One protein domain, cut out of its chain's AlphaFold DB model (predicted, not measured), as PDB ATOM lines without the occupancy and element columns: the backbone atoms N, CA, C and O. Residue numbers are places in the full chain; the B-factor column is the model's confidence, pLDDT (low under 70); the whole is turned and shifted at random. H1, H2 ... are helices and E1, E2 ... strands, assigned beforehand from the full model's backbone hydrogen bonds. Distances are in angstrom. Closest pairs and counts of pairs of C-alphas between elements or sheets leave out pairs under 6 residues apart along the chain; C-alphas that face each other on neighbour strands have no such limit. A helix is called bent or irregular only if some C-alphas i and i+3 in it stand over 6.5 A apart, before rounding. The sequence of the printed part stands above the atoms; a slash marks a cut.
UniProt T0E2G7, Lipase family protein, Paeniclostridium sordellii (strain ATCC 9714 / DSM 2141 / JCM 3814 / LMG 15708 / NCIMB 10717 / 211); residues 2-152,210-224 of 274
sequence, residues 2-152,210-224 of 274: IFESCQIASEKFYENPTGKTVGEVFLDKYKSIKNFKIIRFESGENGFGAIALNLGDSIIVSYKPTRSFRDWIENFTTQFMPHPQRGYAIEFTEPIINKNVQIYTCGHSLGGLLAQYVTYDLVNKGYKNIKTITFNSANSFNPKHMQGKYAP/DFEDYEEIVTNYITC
ATOM      1  N   ILE A   2     161.202 236.536 253.019       75.75
ATOM      2  CA  ILE A   2     159.838 236.993 253.359       75.75
ATOM      3  C   ILE A   2     159.842 238.248 254.250       75.75
ATOM      4  O   ILE A   2     159.133 239.211 253.973       75.75
ATOM      5  N   PHE A   3     160.730 238.292 255.246       71.31
ATOM      6  CA  PHE A   3     160.931 239.471 256.091       71.31
ATOM      7  C   PHE A   3     161.344 240.725 255.295       71.31
ATOM      8  O   PHE A   3     160.750 241.788 255.456       71.31
ATOM      9  N   GLU A   4     162.322 240.596 254.389       76.25
ATOM     10  CA  GLU A   4     162.744 241.699 253.510       76.25
ATOM     11  C   GLU A   4     161.598 242.148 252.586       76.25
ATOM     12  O   GLU A   4     161.441 243.339 252.338       76.25
ATOM     13  N   SER A   5     160.743 241.227 252.128       79.25
ATOM     14  CA  SER A   5     159.572 241.572 251.313       79.25
ATOM     15  C   SER A   5     158.553 242.419 252.092       79.25
ATOM     16  O   SER A   5     158.060 243.422 251.571       79.25
ATOM     17  N   CYS A   6     158.311 242.092 253.367       79.00
ATOM     18  CA  CYS A   6     157.470 242.899 254.258       79.00
ATOM     19  C   CYS A   6     158.050 244.302 254.500       79.00
ATOM     20  O   CYS A   6     157.306 245.283 254.564       79.00
ATOM     21  N   GLN A   7     159.379 244.422 254.599       80.56
ATOM     22  CA  GLN A   7     160.041 245.725 254.706       80.56
ATOM     23  C   GLN A   7     159.842 246.558 253.436       80.56
ATOM     24  O   GLN A   7     159.461 247.724 253.537       80.56
ATOM     25  N   ILE A   8     160.000 245.953 252.252       84.94
ATOM     26  CA  ILE A   8     159.763 246.638 250.973       84.94
ATOM     27  C   ILE A   8     158.323 247.138 250.849       84.94
ATOM     28  O   ILE A   8     158.116 248.252 250.377       84.94
ATOM     29  N   ALA A   9     157.324 246.375 251.302       82.88
ATOM     30  CA  ALA A   9     155.925 246.818 251.258       82.88
ATOM     31  C   ALA A   9     155.681 248.134 252.027       82.88
ATOM     32  O   ALA A   9     154.708 248.841 251.762       82.88
ATOM     33  N   SER A  10     156.564 248.481 252.971       79.69
ATOM     34  CA  SER A  10     156.499 249.725 253.746       79.69
ATOM     35  C   SER A  10     157.217 250.907 253.085       79.69
ATOM     36  O   SER A  10     156.987 252.056 253.488       79.69
ATOM     37  N   GLU A  11     158.061 250.648 252.082       82.81
ATOM     38  CA  GLU A  11     158.865 251.662 251.401       82.81
ATOM     39  C   GLU A  11     158.001 252.646 250.607       82.81
ATOM     40  O   GLU A  11     156.877 252.358 250.184       82.81
ATOM     41  N   LYS A  12     158.529 253.856 250.416       79.38
ATOM     42  CA  LYS A  12     157.932 254.834 249.504       79.38
ATOM     43  C   LYS A  12     158.510 254.627 248.112       79.38
ATOM     44  O   LYS A  12     159.724 254.576 247.946       79.38
ATOM     45  N   PHE A  13     157.630 254.573 247.125       79.75
ATOM     46  CA  PHE A  13     158.001 254.517 245.721       79.75
ATOM     47  C   PHE A  13     157.617 255.841 245.073       79.75
ATOM     48  O   PHE A  13     156.477 256.281 245.199       79.75
ATOM     49  N   TYR A  14     158.586 256.477 244.423       75.56
ATOM     50  CA  TYR A  14     158.402 257.759 243.737       75.56
ATOM     51  C   TYR A  14     158.065 257.580 242.250       75.56
ATOM     52  O   TYR A  14     157.522 258.480 241.622       75.56
ATOM     53  N   GLU A  15     158.359 256.401 241.704       84.94
ATOM     54  CA  GLU A  15     158.081 256.000 240.328       84.94
ATOM     55  C   GLU A  15     157.517 254.579 240.322       84.94
ATOM     56  O   GLU A  15     157.751 253.817 241.263       84.94
ATOM     57  N   ASN A  16     156.810 254.197 239.252       90.06
ATOM     58  CA  ASN A  16     156.299 252.838 239.101       90.06
ATOM     59  C   ASN A  16     157.471 251.835 238.986       90.06
ATOM     60  O   ASN A  16     158.204 251.869 237.993       90.06
ATOM     61  N   PRO A  17     157.651 250.926 239.963       92.88
ATOM     62  CA  PRO A  17     158.773 249.989 239.973       92.88
ATOM     63  C   PRO A  17     158.506 248.715 239.155       92.88
ATOM     64  O   PRO A  17     159.379 247.851 239.058       92.88
ATOM     65  N   THR A  18     157.300 248.556 238.601       95.25
ATOM     66  CA  THR A  18     156.876 247.332 237.913       95.25
ATOM     67  C   THR A  18     157.793 247.025 236.735       95.25
ATOM     68  O   THR A  18     158.105 247.889 235.921       95.25
ATOM     69  N   GLY A  19     158.224 245.771 236.632       95.12
ATOM     70  CA  GLY A  19     159.142 245.318 235.594       95.12
ATOM     71  C   GLY A  19     160.616 245.350 236.000       95.12
ATOM     72  O   GLY A  19     161.396 244.617 235.394       95.12
ATOM     73  N   LYS A  20     160.984 246.115 237.034       95.75
ATOM     74  CA  LYS A  20     162.343 246.152 237.587       95.75
ATOM     75  C   LYS A  20     162.527 245.068 238.651       95.75
ATOM     76  O   LYS A  20     161.573 244.619 239.291       95.75
ATOM     77  N   THR A  21     163.761 244.640 238.841       96.25
ATOM     78  CA  THR A  21     164.183 243.820 239.974       96.25
ATOM     79  C   THR A  21     164.287 244.661 241.243       96.25
ATOM     80  O   THR A  21     164.482 245.877 241.202       96.25
ATOM     81  N   VAL A  22     164.183 244.014 242.402       92.88
ATOM     82  CA  VAL A  22     164.391 244.673 243.698       92.88
ATOM     83  C   VAL A  22     165.785 245.307 243.788       92.88
ATOM     84  O   VAL A  22     165.914 246.407 244.323       92.88
ATOM     85  N   GLY A  23     166.817 244.651 243.248       92.06
ATOM     86  CA  GLY A  23     168.190 245.164 243.225       92.06
ATOM     87  C   GLY A  23     168.327 246.463 242.428       92.06
ATOM     88  O   GLY A  23     168.995 247.384 242.889       92.06
ATOM     89  N   GLU A  24     167.627 246.581 241.294       93.56
ATOM     90  CA  GLU A  24     167.601 247.806 240.481       93.56
ATOM     91  C   GLU A  24     166.906 248.973 241.193       93.56
ATOM     92  O   GLU A  24     167.337 250.115 241.058       93.56
ATOM     93  N   VAL A  25     165.839 248.706 241.952       92.38
ATOM     94  CA  VAL A  25     165.080 249.761 242.649       92.38
ATOM     95  C   VAL A  25     165.748 250.186 243.957       92.38
ATOM     96  O   VAL A  25     165.735 251.366 244.298       92.38
ATOM     97  N   PHE A  26     166.338 249.243 244.694       89.38
ATOM     98  CA  PHE A  26     166.830 249.466 246.058       89.38
ATOM     99  C   PHE A  26     168.347 249.317 246.219       89.38
ATOM    100  O   PHE A  26     168.816 249.194 247.350       89.38
ATOM    101  N   LEU A  27     169.112 249.327 245.123       86.75
ATOM    102  CA  LEU A  27     170.582 249.307 245.122       86.75
ATOM    103  C   LEU A  27     171.162 248.215 246.042       86.75
ATOM    104  O   LEU A  27     171.988 248.481 246.911       86.75
ATOM    105  N   ASP A  28     170.664 246.984 245.898       80.44
ATOM    106  CA  ASP A  28     171.063 245.807 246.689       80.44
ATOM    107  C   ASP A  28     170.849 245.890 248.220       80.44
ATOM    108  O   ASP A  28     171.322 245.015 248.954       80.44
ATOM    109  N   LYS A  29     170.070 246.863 248.727       86.62
ATOM    110  CA  LYS A  29     169.665 246.938 250.150       86.62
ATOM    111  C   LYS A  29     169.043 245.626 250.650       86.62
ATOM    112  O   LYS A  29     169.309 245.210 251.775       86.62
ATOM    113  N   TYR A  30     168.241 244.970 249.810       87.38
ATOM    114  CA  TYR A  30     167.499 243.747 250.124       87.38
ATOM    115  C   TYR A  30     168.125 242.527 249.441       87.38
ATOM    116  O   TYR A  30     167.666 242.062 248.395       87.38
ATOM    117  N   LYS A  31     169.225 242.028 250.015       87.12
ATOM    118  CA  LYS A  31     170.098 241.024 249.381       87.12
ATOM    119  C   LYS A  31     169.386 239.711 249.068       87.12
ATOM    120  O   LYS A  31     169.680 239.107 248.037       87.12
ATOM    121  N   SER A  32     168.474 239.257 249.930       86.06
ATOM    122  CA  SER A  32     167.837 237.941 249.782       86.06
ATOM    123  C   SER A  32     166.746 237.909 248.710       86.06
ATOM    124  O   SER A  32     166.388 236.832 248.238       86.06
ATOM    125  N   ILE A  33     166.237 239.078 248.311       90.62
ATOM    126  CA  ILE A  33     165.210 239.227 247.271       90.62
ATOM    127  C   ILE A  33     165.662 240.090 246.092       90.62
ATOM    128  O   ILE A  33     164.851 240.392 245.225       90.62
ATOM    129  N   LYS A  34     166.948 240.448 245.998       93.25
ATOM    130  CA  LYS A  34     167.459 241.372 244.970       93.25
ATOM    131  C   LYS A  34     167.106 240.978 243.528       93.25
ATOM    132  O   LYS A  34     166.830 241.847 242.713       93.25
ATOM    133  N   ASN A  35     167.058 239.677 243.232       94.88
ATOM    134  CA  ASN A  35     166.766 239.155 241.892       94.88
ATOM    135  C   ASN A  35     165.264 239.006 241.609       94.88
ATOM    136  O   ASN A  35     164.888 238.648 240.495       94.88
ATOM    137  N   PHE A  36     164.397 239.235 242.597       95.69
ATOM    138  CA  PHE A  36     162.960 239.155 242.385       95.69
ATOM    139  C   PHE A  36     162.497 240.343 241.553       95.69
ATOM    140  O   PHE A  36     162.877 241.486 241.811       95.69
ATOM    141  N   LYS A  37     161.637 240.071 240.577       96.88
ATOM    142  CA  LYS A  37     161.007 241.082 239.734       96.88
ATOM    143  C   LYS A  37     159.751 241.612 240.406       96.88
ATOM    144  O   LYS A  37     158.911 240.828 240.841       96.88
ATOM    145  N   ILE A  38     159.589 242.927 240.448       96.75
ATOM    146  CA  ILE A  38     158.362 243.562 240.928       96.75
ATOM    147  C   ILE A  38     157.319 243.444 239.815       96.75
ATOM    148  O   ILE A  38     157.508 243.976 238.719       96.75
ATOM    149  N   ILE A  39     156.242 242.703 240.071       96.00
ATOM    150  CA  ILE A  39     155.192 242.417 239.076       96.00
ATOM    151  C   ILE A  39     153.902 243.194 239.328       96.00
ATOM    152  O   ILE A  39     153.110 243.373 238.408       96.00
ATOM    153  N   ARG A  40     153.697 243.670 240.557       95.19
ATOM    154  CA  ARG A  40     152.592 244.555 240.923       95.19
ATOM    155  C   ARG A  40     152.966 245.333 242.177       95.19
ATOM    156  O   ARG A  40     153.674 244.812 243.037       95.19
ATOM    157  N   PHE A  41     152.475 246.555 242.297       93.50
ATOM    158  CA  PHE A  41     152.722 247.406 243.452       93.50
ATOM    159  C   PHE A  41     151.551 248.370 243.663       93.50
ATOM    160  O   PHE A  41     150.940 248.812 242.694       93.50
ATOM    161  N   GLU A  42     151.265 248.676 244.925       90.44
ATOM    162  CA  GLU A  42     150.313 249.686 245.372       90.44
ATOM    163  C   GLU A  42     150.946 250.488 246.521       90.44
ATOM    164  O   GLU A  42     151.376 249.918 247.531       90.44
ATOM    165  N   SER A  43     151.024 251.813 246.371       77.50
ATOM    166  CA  SER A  43     151.822 252.686 247.248       77.50
ATOM    167  C   SER A  43     151.184 252.945 248.605       77.50
ATOM    168  O   SER A  43     151.872 253.290 249.579       77.50
ATOM    169  N   GLY A  44     149.872 252.740 248.700       71.12
ATOM    170  CA  GLY A  44     149.085 253.026 249.888       71.12
ATOM    171  C   GLY A  44     148.988 254.497 250.219       71.12
ATOM    172  O   GLY A  44     149.065 254.852 251.394       71.12
ATOM    173  N   GLU A  45     148.805 255.320 249.186       65.12
ATOM    174  CA  GLU A  45     148.292 256.690 249.305       65.12
ATOM    175  C   GLU A  45     146.855 256.717 249.853       65.12
ATOM    176  O   GLU A  45     146.528 257.596 250.641       65.12
ATOM    177  N   ASN A  46     146.049 255.687 249.562       58.62
ATOM    178  CA  ASN A  46     144.665 255.544 250.040       58.62
ATOM    179  C   ASN A  46     144.515 254.536 251.201       58.62
ATOM    180  O   ASN A  46     143.470 253.912 251.367       58.62
ATOM    181  N   GLY A  47     145.573 254.318 251.985       71.94
ATOM    182  CA  GLY A  47     145.547 253.449 253.171       71.94
ATOM    183  C   GLY A  47     145.862 251.965 252.925       71.94
ATOM    184  O   GLY A  47     146.434 251.337 253.813       71.94
ATOM    185  N   PHE A  48     145.587 251.411 251.739       84.75
ATOM    186  CA  PHE A  48     145.994 250.045 251.360       84.75
ATOM    187  C   PHE A  48     147.285 250.062 250.540       84.75
ATOM    188  O   PHE A  48     147.324 250.708 249.503       84.75
ATOM    189  N   GLY A  49     148.319 249.328 250.955       89.00
ATOM    190  CA  GLY A  49     149.530 249.150 250.150       89.00
ATOM    191  C   GLY A  49     149.946 247.690 250.070       89.00
ATOM    192  O   GLY A  49     149.732 246.922 251.008       89.00
ATOM    193  N   ALA A  50     150.560 247.315 248.955       94.19
ATOM    194  CA  ALA A  50     151.040 245.961 248.734       94.19
ATOM    195  C   ALA A  50     152.126 245.928 247.658       94.19
ATOM    196  O   ALA A  50     152.216 246.809 246.804       94.19
ATOM    197  N   ILE A  51     152.938 244.878 247.671       95.50
ATOM    198  CA  ILE A  51     153.891 244.592 246.605       95.50
ATOM    199  C   ILE A  51     153.884 243.106 246.280       95.50
ATOM    200  O   ILE A  51     153.872 242.265 247.175       95.50
ATOM    201  N   ALA A  52     153.904 242.789 244.989       96.62
ATOM    202  CA  ALA A  52     154.061 241.437 244.488       96.62
ATOM    203  C   ALA A  52     155.395 241.291 243.759       96.62
ATOM    204  O   ALA A  52     155.735 242.067 242.860       96.62
ATOM    205  N   LEU A  53     156.129 240.262 244.152       96.44
ATOM    206  CA  LEU A  53     157.457 239.917 243.681       96.44
ATOM    207  C   LEU A  53     157.407 238.543 243.017       96.44
ATOM    208  O   LEU A  53     156.773 237.640 243.550       96.44
ATOM    209  N   ASN A  54     158.099 238.366 241.896       95.88
ATOM    210  CA  ASN A  54     158.188 237.096 241.182       95.88
ATOM    211  C   ASN A  54     159.644 236.654 241.002       95.88
ATOM    212  O   ASN A  54     160.498 237.465 240.631       95.88
ATOM    213  N   LEU A  55     159.903 235.363 241.193       93.62
ATOM    214  CA  LEU A  55     161.141 234.703 240.797       93.62
ATOM    215  C   LEU A  55     160.836 233.272 240.337       93.62
ATOM    216  O   LEU A  55     160.500 232.414 241.150       93.62
ATOM    217  N   GLY A  56     160.990 233.010 239.035       89.50
ATOM    218  CA  GLY A  56     160.670 231.707 238.446       89.50
ATOM    219  C   GLY A  56     159.196 231.349 238.643       89.50
ATOM    220  O   GLY A  56     158.323 232.142 238.299       89.50
ATOM    221  N   ASP A  57     158.946 230.184 239.239       90.38
ATOM    222  CA  ASP A  57     157.605 229.676 239.553       90.38
ATOM    223  C   ASP A  57     157.171 230.035 240.983       90.38
ATOM    224  O   ASP A  57     156.457 229.277 241.637       90.38
ATOM    225  N   SER A  58     157.637 231.164 241.524       91.94
ATOM    226  CA  SER A  58     157.309 231.606 242.884       91.94
ATOM    227  C   SER A  58     156.947 233.084 242.946       91.94
ATOM    228  O   SER A  58     157.714 233.943 242.511       91.94
ATOM    229  N   ILE A  59     155.809 233.382 243.573       95.50
ATOM    230  CA  ILE A  59     155.327 234.739 243.829       95.50
ATOM    231  C   ILE A  59     155.290 234.996 245.334       95.50
ATOM    232  O   ILE A  59     154.762 234.188 246.092       95.50
ATOM    233  N   ILE A  60     155.808 236.147 245.758       94.69
ATOM    234  CA  ILE A  60     155.652 236.672 247.116       94.69
ATOM    235  C   ILE A  60     154.781 237.920 247.044       94.69
ATOM    236  O   ILE A  60     155.120 238.865 246.336       94.69
ATOM    237  N   VAL A  61     153.691 237.950 247.800       96.31
ATOM    238  CA  VAL A  61     152.832 239.119 247.973       96.31
ATOM    239  C   VAL A  61     152.956 239.603 249.411       96.31
ATOM    240  O   VAL A  61     152.618 238.881 250.348       96.31
ATOM    241  N   SER A  62     153.452 240.823 249.580       94.06
ATOM    242  CA  SER A  62     153.590 241.475 250.879       94.06
ATOM    243  C   SER A  62     152.609 242.623 251.008       94.06
ATOM    244  O   SER A  62     152.595 243.514 250.158       94.06
ATOM    245  N   TYR A  63     151.837 242.639 252.090       92.06
ATOM    246  CA  TYR A  63     150.920 243.733 252.396       92.06
ATOM    247  C   TYR A  63     151.548 244.690 253.399       92.06
ATOM    248  O   TYR A  63     152.226 244.297 254.352       92.06
ATOM    249  N   LYS A  64     151.316 245.973 253.161       87.44
ATOM    250  CA  LYS A  64     151.855 247.067 253.950       87.44
ATOM    251  C   LYS A  64     151.171 247.130 255.321       87.44
ATOM    252  O   LYS A  64     149.946 247.014 255.388       87.44
ATOM    253  N   PRO A  65     151.922 247.350 256.413       76.12
ATOM    254  CA  PRO A  65     151.326 247.602 257.712       76.12
ATOM    255  C   PRO A  65     150.711 249.007 257.780       76.12
ATOM    256  O   PRO A  65     151.115 249.946 257.091       76.12
ATOM    257  N   THR A  66     149.772 249.145 258.705       68.19
ATOM    258  CA  THR A  66     149.382 250.386 259.377       68.19
ATOM    259  C   THR A  66     150.571 251.330 259.644       68.19
ATOM    260  O   THR A  66     151.610 250.893 260.142       68.19
ATOM    261  N   ARG A  67     150.411 252.636 259.362       60.00
ATOM    262  CA  ARG A  67     151.458 253.663 259.566       60.00
ATOM    263  C   ARG A  67     151.292 254.469 260.856       60.00
ATOM    264  O   ARG A  67     152.238 255.147 261.251       60.00
ATOM    265  N   SER A  68     150.123 254.421 261.498       53.25
ATOM    266  CA  SER A  68     149.815 255.254 262.665       53.25
ATOM    267  C   SER A  68     149.182 254.481 263.832       53.25
ATOM    268  O   SER A  68     148.604 253.412 263.661       53.25
ATOM    269  N   PHE A  69     149.254 255.042 265.041       44.00
ATOM    270  CA  PHE A  69     148.533 254.523 266.211       44.00
ATOM    271  C   PHE A  69     147.000 254.584 266.036       44.00
ATOM    272  O   PHE A  69     146.273 253.754 266.573       44.00
ATOM    273  N   ARG A  70     146.499 255.516 265.218       46.25
ATOM    274  CA  ARG A  70     145.074 255.622 264.869       46.25
ATOM    275  C   ARG A  70     144.606 254.433 264.030       46.25
ATOM    276  O   ARG A  70     143.583 253.836 264.338       46.25
ATOM    277  N   ASP A  71     145.403 254.022 263.054       52.22
ATOM    278  CA  ASP A  71     145.162 252.807 262.267       52.22
ATOM    279  C   ASP A  71     145.252 251.542 263.161       52.22
ATOM    280  O   ASP A  71     144.671 250.507 262.853       52.22
ATOM    281  N   TRP A  72     145.980 251.594 264.286       50.94
ATOM    282  CA  TRP A  72     146.016 250.500 265.264       50.94
ATOM    283  C   TRP A  72     144.707 250.394 266.065       50.94
ATOM    284  O   TRP A  72     144.250 249.287 266.345       50.94
ATOM    285  N   ILE A  73     144.044 251.520 266.351       50.47
ATOM    286  CA  ILE A  73     142.666 251.537 266.870       50.47
ATOM    287  C   ILE A  73     141.685 251.028 265.800       50.47
ATOM    288  O   ILE A  73     140.758 250.288 266.116       50.47
ATOM    289  N   GLU A  74     141.902 251.326 264.520       53.00
ATOM    290  CA  GLU A  74     141.114 250.716 263.438       53.00
ATOM    291  C   GLU A  74     141.344 249.195 263.359       53.00
ATOM    292  O   GLU A  74     140.385 248.437 263.211       53.00
ATOM    293  N   ASN A  75     142.563 248.709 263.612       58.00
ATOM    294  CA  ASN A  75     142.838 247.276 263.779       58.00
ATOM    295  C   ASN A  75     142.150 246.671 265.014       58.00
ATOM    296  O   ASN A  75     141.913 245.472 265.055       58.00
ATOM    297  N   PHE A  76     141.789 247.458 266.030       57.62
ATOM    298  CA  PHE A  76     140.934 246.962 267.112       57.62
ATOM    299  C   PHE A  76     139.503 246.714 266.623       57.62
ATOM    300  O   PHE A  76     138.845 245.772 267.056       57.62
ATOM    301  N   THR A  77     139.020 247.502 265.659       57.94
ATOM    302  CA  THR A  77     137.677 247.295 265.103       57.94
ATOM    303  C   THR A  77     137.546 245.981 264.324       57.94
ATOM    304  O   THR A  77     136.437 245.455 264.225       57.94
ATOM    305  N   THR A  78     138.655 245.369 263.872       63.94
ATOM    306  CA  THR A  78     138.627 244.065 263.169       63.94
ATOM    307  C   THR A  78     138.168 242.901 264.040       63.94
ATOM    308  O   THR A  78     137.848 241.811 263.564       63.94
ATOM    309  N   GLN A  79     138.096 243.138 265.343       61.56
ATOM    310  CA  GLN A  79     137.531 242.216 266.314       61.56
ATOM    311  C   GLN A  79     136.016 242.123 266.192       61.56
ATOM    312  O   GLN A  79     135.442 241.102 266.547       61.56
ATOM    313  N   PHE A  80     135.378 243.163 265.657       57.94
ATOM    314  CA  PHE A  80     133.926 243.310 265.574       57.94
ATOM    315  C   PHE A  80     133.401 243.237 264.135       57.94
ATOM    316  O   PHE A  80     132.199 243.103 263.920       57.94
ATOM    317  N   MET A  81     134.287 243.355 263.142       64.94
ATOM    318  CA  MET A  81     133.940 243.289 261.724       64.94
ATOM    319  C   MET A  81     135.141 242.879 260.863       64.94
ATOM    320  O   MET A  81     136.281 243.042 261.289       64.94
ATOM    321  N   PRO A  82     134.934 242.381 259.632       71.56
ATOM    322  CA  PRO A  82     136.025 242.240 258.669       71.56
ATOM    323  C   PRO A  82     136.716 243.586 258.419       71.56
ATOM    324  O   PRO A  82     136.059 244.624 258.333       71.56
ATOM    325  N   HIS A  83     138.044 243.572 258.266       80.75
ATOM    326  CA  HIS A  83     138.773 244.808 257.971       80.75
ATOM    327  C   HIS A  83     138.348 245.354 256.594       80.75
ATOM    328  O   HIS A  83     138.306 244.574 255.633       80.75
ATOM    329  N   PRO A  84     138.122 246.673 256.438       77.56
ATOM    330  CA  PRO A  84     137.695 247.261 255.165       77.56
ATOM    331  C   PRO A  84     138.637 246.959 253.990       77.56
ATOM    332  O   PRO A  84     138.198 246.834 252.852       77.56
ATOM    333  N   GLN A  85     139.935 246.772 254.262       84.81
ATOM    334  CA  GLN A  85     140.930 246.471 253.224       84.81
ATOM    335  C   GLN A  85     140.965 245.004 252.756       84.81
ATOM    336  O   GLN A  85     141.774 244.668 251.892       84.81
ATOM    337  N   ARG A  86     140.088 244.129 253.276       87.81
ATOM    338  CA  ARG A  86     139.985 242.726 252.831       87.81
ATOM    339  C   ARG A  86     139.798 242.626 251.314       87.81
ATOM    340  O   ARG A  86     140.513 241.867 250.667       87.81
ATOM    341  N   GLY A  87     138.848 243.387 250.764       86.38
ATOM    342  CA  GLY A  87     138.541 243.375 249.328       86.38
ATOM    343  C   GLY A  87     139.746 243.785 248.481       86.38
ATOM    344  O   GLY A  87     140.143 243.044 247.588       86.38
ATOM    345  N   TYR A  88     140.404 244.888 248.846       90.25
ATOM    346  CA  TYR A  88     141.587 245.379 248.136       90.25
ATOM    347  C   TYR A  88     142.745 244.377 248.139       90.25
ATOM    348  O   TYR A  88     143.400 244.192 247.116       90.25
ATOM    349  N   ALA A  89     142.983 243.687 249.259       93.19
ATOM    350  CA  ALA A  89     144.029 242.669 249.340       93.19
ATOM    351  C   ALA A  89     143.769 241.496 248.375       93.19
ATOM    352  O   ALA A  89     144.692 241.035 247.695       93.19
ATOM    353  N   ILE A  90     142.511 241.049 248.282       93.19
ATOM    354  CA  ILE A  90     142.078 239.992 247.359       93.19
ATOM    355  C   ILE A  90     142.220 240.478 245.910       93.19
ATOM    356  O   ILE A  90     142.957 239.869 245.140       93.19
ATOM    357  N   GLU A  91     141.645 241.629 245.555       93.62
ATOM    358  CA  GLU A  91     141.719 242.219 244.204       93.62
ATOM    359  C   GLU A  91     143.159 242.506 243.736       93.62
ATOM    360  O   GLU A  91     143.486 242.445 242.542       93.62
ATOM    361  N   PHE A  92     144.059 242.803 244.676       95.12
ATOM    362  CA  PHE A  92     145.481 242.949 244.391       95.12
ATOM    363  C   PHE A  92     146.144 241.612 244.030       95.12
ATOM    364  O   PHE A  92     147.028 241.564 243.171       95.12
ATOM    365  N   THR A  93     145.715 240.522 244.659       94.81
ATOM    366  CA  THR A  93     146.414 239.232 244.598       94.81
ATOM    367  C   THR A  93     145.854 238.302 243.531       94.81
ATOM    368  O   THR A  93     146.619 237.682 242.800       94.81
ATOM    369  N   GLU A  94     144.535 238.220 243.386       93.12
ATOM    370  CA  GLU A  94     143.896 237.275 242.460       93.12
ATOM    371  C   GLU A  94     144.359 237.377 241.000       93.12
ATOM    372  O   GLU A  94     144.570 236.337 240.378       93.12
ATOM    373  N   PRO A  95     144.583 238.573 240.423       92.50
ATOM    374  CA  PRO A  95     144.950 238.670 239.011       92.50
ATOM    375  C   PRO A  95     146.359 238.163 238.683       92.50
ATOM    376  O   PRO A  95     146.669 237.957 237.513       92.50
ATOM    377  N   ILE A  96     147.233 238.014 239.685       90.94
ATOM    378  CA  ILE A  96     148.648 237.656 239.480       90.94
ATOM    379  C   ILE A  96     148.958 236.195 239.809       90.94
ATOM    380  O   ILE A  96     150.068 235.735 239.555       90.94
ATOM    381  N   ILE A  97     148.002 235.463 240.374       88.25
ATOM    382  CA  ILE A  97     148.191 234.073 240.781       88.25
ATOM    383  C   ILE A  97     147.639 233.107 239.734       88.25
ATOM    384  O   ILE A  97     146.682 233.389 239.017       88.25
ATOM    385  N   ASN A  98     148.224 231.915 239.672       82.06
ATOM    386  CA  ASN A  98     147.656 230.782 238.953       82.06
ATOM    387  C   ASN A  98     147.986 229.482 239.707       82.06
ATOM    388  O   ASN A  98     148.783 229.482 240.645       82.06
ATOM    389  N   LYS A  99     147.362 228.365 239.317       78.19
ATOM    390  CA  LYS A  99     147.499 227.071 240.018       78.19
ATOM    391  C   LYS A  99     148.882 226.410 239.889       78.19
ATOM    392  O   LYS A  99     149.138 225.443 240.596       78.19
ATOM    393  N   ASN A 100     149.751 226.911 239.013       82.88
ATOM    394  CA  ASN A 100     151.053 226.311 238.704       82.88
ATOM    395  C   ASN A 100     152.227 227.022 239.393       82.88
ATOM    396  O   ASN A 100     153.361 226.578 239.263       82.88
ATOM    397  N   VAL A 101     151.975 228.123 240.102       86.25
ATOM    398  CA  VAL A 101     153.013 228.967 240.712       86.25
ATOM    399  C   VAL A 101     152.934 228.862 242.227       86.25
ATOM    400  O   VAL A 101     151.853 228.974 242.782       86.25
ATOM    401  N   GLN A 102     154.043 228.685 242.932       90.62
ATOM    402  CA  GLN A 102     154.028 228.699 244.393       90.62
ATOM    403  C   GLN A 102     153.783 230.126 244.906       90.62
ATOM    404  O   GLN A 102     154.510 231.053 244.557       90.62
ATOM    405  N   ILE A 103     152.764 230.314 245.741       92.12
ATOM    406  CA  ILE A 103     152.340 231.629 246.230       92.12
ATOM    407  C   ILE A 103     152.675 231.741 247.713       92.12
ATOM    408  O   ILE A 103     152.307 230.883 248.516       92.12
ATOM    409  N   TYR A 104     153.335 232.833 248.078       91.56
ATOM    410  CA  TYR A 104     153.596 233.215 249.456       91.56
ATOM    411  C   TYR A 104     152.932 234.557 249.730       91.56
ATOM    412  O   TYR A 104     153.265 235.550 249.092       91.56
ATOM    413  N   THR A 105     152.013 234.612 250.680       92.56
ATOM    414  CA  THR A 105     151.431 235.867 251.168       92.56
ATOM    415  C   THR A 105     152.019 236.199 252.528       92.56
ATOM    416  O   THR A 105     152.241 235.316 253.355       92.56
ATOM    417  N   CYS A 106     152.324 237.464 252.785       88.31
ATOM    418  CA  CYS A 106     152.928 237.845 254.053       88.31
ATOM    419  C   CYS A 106     152.680 239.300 254.426       88.31
ATOM    420  O   CYS A 106     152.271 240.125 253.611       88.31
ATOM    421  N   GLY A 107     152.922 239.610 255.693       83.88
ATOM    422  CA  GLY A 107     152.831 240.970 256.194       83.88
ATOM    423  C   GLY A 107     153.022 241.045 257.701       83.88
ATOM    424  O   GLY A 107     152.932 240.044 258.415       83.88
ATOM    425  N   HIS A 108     153.282 242.261 258.176       77.44
ATOM    426  CA  HIS A 108     153.339 242.585 259.601       77.44
ATOM    427  C   HIS A 108     152.076 243.312 260.050       77.44
ATOM    428  O   HIS A 108     151.505 244.070 259.263       77.44
ATOM    429  N   SER A 109     151.654 243.125 261.307       77.44
ATOM    430  CA  SER A 109     150.509 243.849 261.881       77.44
ATOM    431  C   SER A 109     149.267 243.698 260.991       77.44
ATOM    432  O   SER A 109     148.906 242.574 260.636       77.44
ATOM    433  N   LEU A 110     148.629 244.792 260.570       81.94
ATOM    434  CA  LEU A 110     147.524 244.759 259.608       81.94
ATOM    435  C   LEU A 110     147.867 243.968 258.335       81.94
ATOM    436  O   LEU A 110     147.054 243.172 257.877       81.94
ATOM    437  N   GLY A 111     149.075 244.122 257.791       84.69
ATOM    438  CA  GLY A 111     149.495 243.397 256.591       84.69
ATOM    439  C   GLY A 111     149.490 241.878 256.787       84.69
ATOM    440  O   GLY A 111     149.190 241.138 255.852       84.69
ATOM    441  N   GLY A 112     149.758 241.416 258.012       84.31
ATOM    442  CA  GLY A 112     149.596 240.015 258.388       84.31
ATOM    443  C   GLY A 112     148.145 239.576 258.222       84.31
ATOM    444  O   GLY A 112     147.883 238.633 257.486       84.31
ATOM    445  N   LEU A 113     147.195 240.320 258.798       84.69
ATOM    446  CA  LEU A 113     145.764 240.003 258.739       84.69
ATOM    447  C   LEU A 113     145.244 239.984 257.294       84.69
ATOM    448  O   LEU A 113     144.483 239.093 256.917       84.69
ATOM    449  N   LEU A 114     145.701 240.926 256.465       89.69
ATOM    450  CA  LEU A 114     145.376 240.964 255.038       89.69
ATOM    451  C   LEU A 114     145.904 239.732 254.288       89.69
ATOM    452  O   LEU A 114     145.176 239.166 253.470       89.69
ATOM    453  N   ALA A 115     147.118 239.268 254.607       90.31
ATOM    454  CA  ALA A 115     147.662 238.028 254.049       90.31
ATOM    455  C   ALA A 115     146.805 236.811 254.417       90.31
ATOM    456  O   ALA A 115     146.516 235.974 253.556       90.31
ATOM    457  N   GLN A 116     146.335 236.747 255.667       87.38
ATOM    458  CA  GLN A 116     145.450 235.671 256.111       87.38
ATOM    459  C   GLN A 116     144.117 235.696 255.350       87.38
ATOM    460  O   GLN A 116     143.662 234.645 254.896       87.38
ATOM    461  N   TYR A 117     143.505 236.874 255.164       89.25
ATOM    462  CA  TYR A 117     142.265 237.004 254.391       89.25
ATOM    463  C   TYR A 117     142.410 236.487 252.964       89.25
ATOM    464  O   TYR A 117     141.540 235.763 252.482       89.25
ATOM    465  N   VAL A 118     143.510 236.841 252.303       91.81
ATOM    466  CA  VAL A 118     143.786 236.413 250.931       91.81
ATOM    467  C   VAL A 118     143.986 234.903 250.867       91.81
ATOM    468  O   VAL A 118     143.402 234.247 250.013       91.81
ATOM    469  N   THR A 119     144.750 234.322 251.794       90.25
ATOM    470  CA  THR A 119     144.926 232.862 251.837       90.25
ATOM    471  C   THR A 119     143.612 232.134 252.063       90.25
ATOM    472  O   THR A 119     143.315 231.193 251.334       90.25
ATOM    473  N   TYR A 120     142.803 232.591 253.020       87.62
ATOM    474  CA  TYR A 120     141.495 231.999 253.277       87.62
ATOM    475  C   TYR A 120     140.601 232.035 252.027       87.62
ATOM    476  O   TYR A 120     139.970 231.038 251.680       87.62
ATOM    477  N   ASP A 121     140.559 233.168 251.326       89.38
ATOM    478  CA  ASP A 121     139.759 233.336 250.110       89.38
ATOM    479  C   ASP A 121     140.221 232.403 248.976       89.38
ATOM    480  O   ASP A 121     139.415 231.704 248.358       89.38
ATOM    481  N   LEU A 122     141.535 232.316 248.758       89.75
ATOM    482  CA  LEU A 122     142.121 231.504 247.695       89.75
ATOM    483  C   LEU A 122     142.015 230.001 247.961       89.75
ATOM    484  O   LEU A 122     141.688 229.247 247.043       89.75
ATOM    485  N   VAL A 123     142.216 229.541 249.198       88.81
ATOM    486  CA  VAL A 123     142.026 228.118 249.522       88.81
ATOM    487  C   VAL A 123     140.575 227.701 249.273       88.81
ATOM    488  O   VAL A 123     140.340 226.673 248.638       88.81
ATOM    489  N   ASN A 124     139.602 228.544 249.634       85.56
ATOM    490  CA  ASN A 124     138.185 228.292 249.342       85.56
ATOM    491  C   ASN A 124     137.850 228.309 247.841       85.56
ATOM    492  O   ASN A 124     136.903 227.657 247.406       85.56
ATOM    493  N   LYS A 125     138.650 228.997 247.020       88.44
ATOM    494  CA  LYS A 125     138.590 228.932 245.547       88.44
ATOM    495  C   LYS A 125     139.339 227.720 244.962       88.44
ATOM    496  O   LYS A 125     139.418 227.565 243.741       88.44
ATOM    497  N   GLY A 126     139.875 226.840 245.809       89.00
ATOM    498  CA  GLY A 126     140.540 225.594 245.429       89.00
ATOM    499  C   GLY A 126     142.033 225.733 245.118       89.00
ATOM    500  O   GLY A 126     142.603 224.832 244.494       89.00
ATOM    501  N   TYR A 127     142.674 226.836 245.513       88.62
ATOM    502  CA  TYR A 127     144.126 226.989 245.408       88.62
ATOM    503  C   TYR A 127     144.819 226.242 246.554       88.62
ATOM    504  O   TYR A 127     144.558 226.502 247.722       88.62
ATOM    505  N   LYS A 128     145.725 225.314 246.221       87.75
ATOM    506  CA  LYS A 128     146.485 224.503 247.201       87.75
ATOM    507  C   LYS A 128     147.966 224.886 247.296       87.75
ATOM    508  O   LYS A 128     148.682 224.427 248.176       87.75
ATOM    509  N   ASN A 129     148.418 225.726 246.375       88.00
ATOM    510  CA  ASN A 129     149.791 226.176 246.166       88.00
ATOM    511  C   ASN A 129     150.100 227.504 246.878       88.00
ATOM    512  O   ASN A 129     150.998 228.228 246.458       88.00
ATOM    513  N   ILE A 130     149.357 227.847 247.933       89.25
ATOM    514  CA  ILE A 130     149.519 229.091 248.694       89.25
ATOM    515  C   ILE A 130     150.002 228.817 250.118       89.25
ATOM    516  O   ILE A 130     149.620 227.822 250.724       89.25
ATOM    517  N   LYS A 131     150.849 229.693 250.661       87.19
ATOM    518  CA  LYS A 131     151.255 229.704 252.071       87.19
ATOM    519  C   LYS A 131     151.296 231.139 252.586       87.19
ATOM    520  O   LYS A 131     151.829 232.018 251.916       87.19
ATOM    521  N   THR A 132     150.784 231.365 253.787       85.88
ATOM    522  CA  THR A 132     150.894 232.631 254.506       85.88
ATOM    523  C   THR A 132     151.968 232.558 255.581       85.88
ATOM    524  O   THR A 132     152.101 231.556 256.277       85.88
ATOM    525  N   ILE A 133     152.730 233.642 255.709       79.56
ATOM    526  CA  ILE A 133     153.678 233.869 256.801       79.56
ATOM    527  C   ILE A 133     153.397 235.258 257.365       79.56
ATOM    528  O   ILE A 133     153.518 236.256 256.652       79.56
ATOM    529  N   THR A 134     153.023 235.342 258.636       77.12
ATOM    530  CA  THR A 134     152.716 236.618 259.287       77.12
ATOM    531  C   THR A 134     153.745 236.967 260.351       77.12
ATOM    532  O   THR A 134     154.362 236.098 260.961       77.12
ATOM    533  N   PHE A 135     153.931 238.267 260.573       69.31
ATOM    534  CA  PHE A 135     154.771 238.786 261.647       69.31
ATOM    535  C   PHE A 135     153.916 239.661 262.554       69.31
ATOM    536  O   PHE A 135     153.566 240.778 262.177       69.31
ATOM    537  N   ASN A 136     153.584 239.186 263.752       68.44
ATOM    538  CA  ASN A 136     152.783 239.947 264.708       68.44
ATOM    539  C   ASN A 136     151.486 240.495 264.078       68.44
ATOM    540  O   ASN A 136     151.234 241.703 264.088       68.44
ATOM    541  N   SER A 137     150.715 239.620 263.441       75.88
ATOM    542  CA  SER A 137     149.500 239.978 262.720       75.88
ATOM    543  C   SER A 137     148.488 240.687 263.619       75.88
ATOM    544  O   SER A 137     148.325 240.345 264.790       75.88
ATOM    545  N   ALA A 138     147.734 241.626 263.045       72.88
ATOM    546  CA  ALA A 138     146.487 242.074 263.649       72.88
ATOM    547  C   ALA A 138     145.531 240.875 263.786       72.88
ATOM    548  O   ALA A 138     145.546 239.950 262.965       72.88
ATOM    549  N   ASN A 139     144.725 240.878 264.845       66.25
ATOM    550  CA  ASN A 139     143.872 239.745 265.181       66.25
ATOM    551  C   ASN A 139     142.491 239.842 264.533       66.25
ATOM    552  O   ASN A 139     141.915 240.923 264.394       66.25
ATOM    553  N   SER A 140     141.933 238.674 264.224       65.88
ATOM    554  CA  SER A 140     140.512 238.496 263.953       65.88
ATOM    555  C   SER A 140     139.944 237.544 264.999       65.88
ATOM    556  O   SER A 140     140.262 236.359 264.986       65.88
ATOM    557  N   PHE A 141     139.091 238.051 265.891       59.41
ATOM    558  CA  PHE A 141     138.436 237.237 266.927       59.41
ATOM    559  C   PHE A 141     137.182 236.525 266.434       59.41
ATOM    560  O   PHE A 141     136.439 235.972 267.239       59.41
ATOM    561  N   ASN A 142     136.913 236.530 265.128       65.94
ATOM    562  CA  ASN A 142     135.843 235.728 264.562       65.94
ATOM    563  C   ASN A 142     136.227 235.177 263.175       65.94
ATOM    564  O   ASN A 142     136.482 235.952 262.250       65.94
ATOM    565  N   PRO A 143     136.202 233.851 262.971       68.06
ATOM    566  CA  PRO A 143     136.428 233.225 261.666       68.06
ATOM    567  C   PRO A 143     135.469 233.699 260.563       68.06
ATOM    568  O   PRO A 143     135.843 233.763 259.393       68.06
ATOM    569  N   LYS A 144     134.253 234.140 260.908       68.81
ATOM    570  CA  LYS A 144     133.320 234.759 259.950       68.81
ATOM    571  C   LYS A 144     133.869 236.052 259.343       68.81
ATOM    572  O   LYS A 144     133.544 236.355 258.197       68.81
ATOM    573  N   HIS A 145     134.752 236.773 260.033       74.75
ATOM    574  CA  HIS A 145     135.387 237.973 259.477       74.75
ATOM    575  C   HIS A 145     136.368 237.608 258.359       74.75
ATOM    576  O   HIS A 145     136.495 238.346 257.383       74.75
ATOM    577  N   MET A 146     136.977 236.419 258.419       76.56
ATOM    578  CA  MET A 146     137.816 235.893 257.335       76.56
ATOM    579  C   MET A 146     137.003 235.644 256.060       76.56
ATOM    580  O   MET A 146     137.459 235.915 254.945       76.56
ATOM    581  N   GLN A 147     135.735 235.263 256.238       74.44
ATOM    582  CA  GLN A 147     134.730 235.144 255.178       74.44
ATOM    583  C   GLN A 147     134.158 236.497 254.717       74.44
ATOM    584  O   GLN A 147     133.288 236.521 253.851       74.44
ATOM    585  N   GLY A 148     134.585 237.625 255.300       71.19
ATOM    586  CA  GLY A 148     134.020 238.944 255.007       71.19
ATOM    587  C   GLY A 148     132.623 239.175 255.596       71.19
ATOM    588  O   GLY A 148     131.927 240.092 255.170       71.19
ATOM    589  N   LYS A 149     132.190 238.353 256.557       68.81
ATOM    590  CA  LYS A 149     130.881 238.471 257.212       68.81
ATOM    591  C   LYS A 149     131.025 239.192 258.545       68.81
ATOM    592  O   LYS A 149     131.980 238.949 259.271       68.81
ATOM    593  N   TYR A 150     130.048 240.021 258.893       65.56
ATOM    594  CA  TYR A 150     129.947 240.615 260.225       65.56
ATOM    595  C   TYR A 150     129.517 239.560 261.247       65.56
ATOM    596  O   TYR A 150     128.596 238.781 260.986       65.56
ATOM    597  N   ALA A 151     130.173 239.535 262.406       58.53
ATOM    598  CA  ALA A 151     129.830 238.654 263.512       58.53
ATOM    599  C   ALA A 151     130.327 239.243 264.849       58.53
ATOM    600  O   ALA A 151     131.224 240.082 264.855       58.53
ATOM    601  N   PRO A 152     129.751 238.851 266.000       55.66
ATOM    602  CA  PRO A 152     130.270 239.297 267.291       55.66
ATOM    603  C   PRO A 152     131.694 238.751 267.535       55.66
ATOM    604  O   PRO A 152     131.985 237.629 267.111       55.66
ATOM    605  N   ASP A 210     130.955 225.250 262.520       55.09
ATOM    606  CA  ASP A 210     131.208 226.635 262.092       55.09
ATOM    607  C   ASP A 210     132.719 226.917 261.914       55.09
ATOM    608  O   ASP A 210     133.082 227.975 261.390       55.09
ATOM    609  N   PHE A 211     133.588 225.981 262.334       57.56
ATOM    610  CA  PHE A 211     135.047 226.128 262.397       57.56
ATOM    611  C   PHE A 211     135.840 225.062 261.633       57.56
ATOM    612  O   PHE A 211     137.035 225.261 261.438       57.56
ATOM    613  N   GLU A 212     135.202 223.981 261.182       62.53
ATOM    614  CA  GLU A 212     135.858 222.796 260.600       62.53
ATOM    615  C   GLU A 212     136.850 223.152 259.474       62.53
ATOM    616  O   GLU A 212     138.040 222.859 259.573       62.53
ATOM    617  N   ASP A 213     136.407 223.913 258.470       66.94
ATOM    618  CA  ASP A 213     137.281 224.349 257.369       66.94
ATOM    619  C   ASP A 213     138.308 225.408 257.809       66.94
ATOM    620  O   ASP A 213     139.396 225.534 257.246       66.94
ATOM    621  N   TYR A 214     137.968 226.212 258.819       66.44
ATOM    622  CA  TYR A 214     138.812 227.311 259.279       66.44
ATOM    623  C   TYR A 214     140.065 226.806 259.995       66.44
ATOM    624  O   TYR A 214     141.158 227.303 259.719       66.44
ATOM    625  N   GLU A 215     139.934 225.821 260.885       65.06
ATOM    626  CA  GLU A 215     141.077 225.277 261.625       65.06
ATOM    627  C   GLU A 215     142.082 224.592 260.695       65.06
ATOM    628  O   GLU A 215     143.295 224.796 260.835       65.06
ATOM    629  N   GLU A 216     141.591 223.849 259.697       70.62
ATOM    630  CA  GLU A 216     142.439 223.234 258.679       70.62
ATOM    631  C   GLU A 216     143.171 224.304 257.861       70.62
ATOM    632  O   GLU A 216     144.391 224.224 257.687       70.62
ATOM    633  N   ILE A 217     142.460 225.344 257.405       71.56
ATOM    634  CA  ILE A 217     143.065 226.444 256.647       71.56
ATOM    635  C   ILE A 217     144.156 227.134 257.473       71.56
ATOM    636  O   ILE A 217     145.266 227.366 256.983       71.56
ATOM    637  N   VAL A 218     143.866 227.449 258.736       66.38
ATOM    638  CA  VAL A 218     144.805 228.150 259.615       66.38
ATOM    639  C   VAL A 218     146.062 227.321 259.855       66.38
ATOM    640  O   VAL A 218     147.179 227.832 259.712       66.38
ATOM    641  N   THR A 219     145.889 226.041 260.170       66.31
ATOM    642  CA  THR A 219     146.987 225.120 260.484       66.31
ATOM    643  C   THR A 219     147.846 224.836 259.257       66.31
ATOM    644  O   THR A 219     149.071 224.909 259.311       66.31
ATOM    645  N   ASN A 220     147.212 224.550 258.121       68.12
ATOM    646  CA  ASN A 220     147.927 224.085 256.941       68.12
ATOM    647  C   ASN A 220     148.462 225.228 256.078       68.12
ATOM    648  O   ASN A 220     149.402 225.004 255.312       68.12
ATOM    649  N   TYR A 221     147.893 226.433 256.159       69.69
ATOM    650  CA  TYR A 221     148.188 227.497 255.197       69.69
ATOM    651  C   TYR A 221     148.515 228.855 255.819       69.69
ATOM    652  O   TYR A 221     149.069 229.678 255.097       69.69
ATOM    653  N   ILE A 222     148.223 229.113 257.101       68.12
ATOM    654  CA  ILE A 222     148.380 230.454 257.702       68.12
ATOM    655  C   ILE A 222     149.486 230.532 258.759       68.12
ATOM    656  O   ILE A 222     150.217 231.519 258.815       68.12
ATOM    657  N   THR A 223     149.607 229.523 259.617       54.19
ATOM    658  CA  THR A 223     150.383 229.636 260.859       54.19
ATOM    659  C   THR A 223     151.797 229.086 260.730       54.19
ATOM    660  O   THR A 223     152.099 227.972 261.137       54.19
ATOM    661  N   CYS A 224     152.710 229.924 260.249       52.09
ATOM    662  CA  CYS A 224     154.127 229.747 260.551       52.09
ATOM    663  C   CYS A 224     154.614 230.934 261.395       52.09
ATOM    664  O   CYS A 224     154.753 232.036 260.876       52.09
TER     665      CYS A 224
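This is residues 2 to 152 and 210 to 224 of the 274 residues of the protein "Lipase family protein" of Paeniclostridium sordellii (strain ATCC 9714 / DSM 2141 / JCM 3814 / LMG 15708 / NCIMB 10717 / 211) (UniProt T0E2G7). A twisted sheet of five strands is the middle of three layers, with helices over both of its faces: H4 and H5 cover one face, and H1 crosses the other. H7 packs on the edge strand E5 on the same face as H5, H6 packs on H5 off the sheet, H2 only grazes the sheet by the edge strand E1, and H3 lies off the sheet, close to H5. The printed part has 166 residues with seven named helices and five named strands, in the order H1 H2 E1 E2 E3 H3 H4 E4 H5 E5 H6 H7. The sheet's order is E1 E2 E3 E4 E5, mixed parallel and antiparallel, and the class is mixed, helices and strands. The whole is compact, with a radius of gyration of the C-alphas of 15.2 A and spans of 47 by 38 by 24 A.

H1, residues 2 to 10, is on the sheet at a height of 6.7 A, and the C-alphas of Cys 6 and Ser 62 are 5.3 A apart. H2, residues 22 to 26, only grazes the sheet with residues 22 to 25. E1, residues 37 to 43, E2, residues 49 to 55, and E3, residues 58 to 63, form a meander, each strand the antiparallel neighbour of the one before. In the hairpin of E1 and E2, N 39 and O 52 are 2.9 A apart, and in the hairpin of E2 and E3, N 53 and O 60 are 2.8 A apart, both within hydrogen-bond range. H3, residues 69 to 77, is not on the sheet. H4, residues 86 to 96, lies over E2 and E3 at a height of 9.2 A and runs along the strands, at 23 degrees to E2 on the local plane. E4, residues 102 to 109, is parallel to E3, with N 61 and O 104 at 2.8 A. H5, residues 110 to 124, is on the same face as H4 and on the opposite face from H1; it lies over E4 at a height of 7.7 A and runs along it, at 11 degrees on the local plane. H5 is the hub of the helices. It touches H4 at a steep tilt of 61 degrees, the same way, with Ile 90 and Val 118 as the closest C-alphas at 5.3 A. H3 and H5 are close but not clearly touching, with the C-alphas of Asn 75 and Leu 110 at 6.8 A. E5, residues 130 to 137, is parallel to E4, with N 133 and O 105 at 2.9 A. E3, H3 H4, E4 and E4, H5, E5 are strand-helix-strand units, parallel neighbour strands joined through helices, with right-handed crossovers. H6, residues 143 to 146, touches residues 116 to 121 of H5, the closest C-alphas being Tyr 117 and Met 146 at 5.4 A. H7, residues 212 to 222, touches H5 at a steep tilt of 58 degrees, opposite ways, with the C-alphas of Gln 116 and Ile 222 closest at 6.2 A. Every O i to N i+4 pair is within hydrogen-bond range in H2, H3 and H5; the counts are 4 of 5 in H1, 5 of 7 in H4 and 6 of 7 in H7, and H6 is too short for such a pair.

H1 begins at C-alpha 2, (159.838, 236.993, 253.359). E2 is 20.8 A long and E4 23.4 A. H4, 16.7 A, is only just irregular, C-alphas 92 and 95 being 6.9 A apart. H5 is 21.5 A long and begins at C-alpha 110, (147.524, 244.759, 259.608). H7, 15.0 A, ends at C-alpha 222, (148.380, 230.454, 257.702).

The two C-alphas farthest apart are those of Leu 27 and Asp 210, at 48.5 A. Residues 153 to 209 are not printed, and C-alphas 152 and 210 are 13.7 A apart across the cut. Of the links that are printed whole, H1 to H2 is long. The mean pLDDT of the printed part is 80.1; 43 residues are under 70, among them 66 to 81, 210 to 215 and 218 to 224.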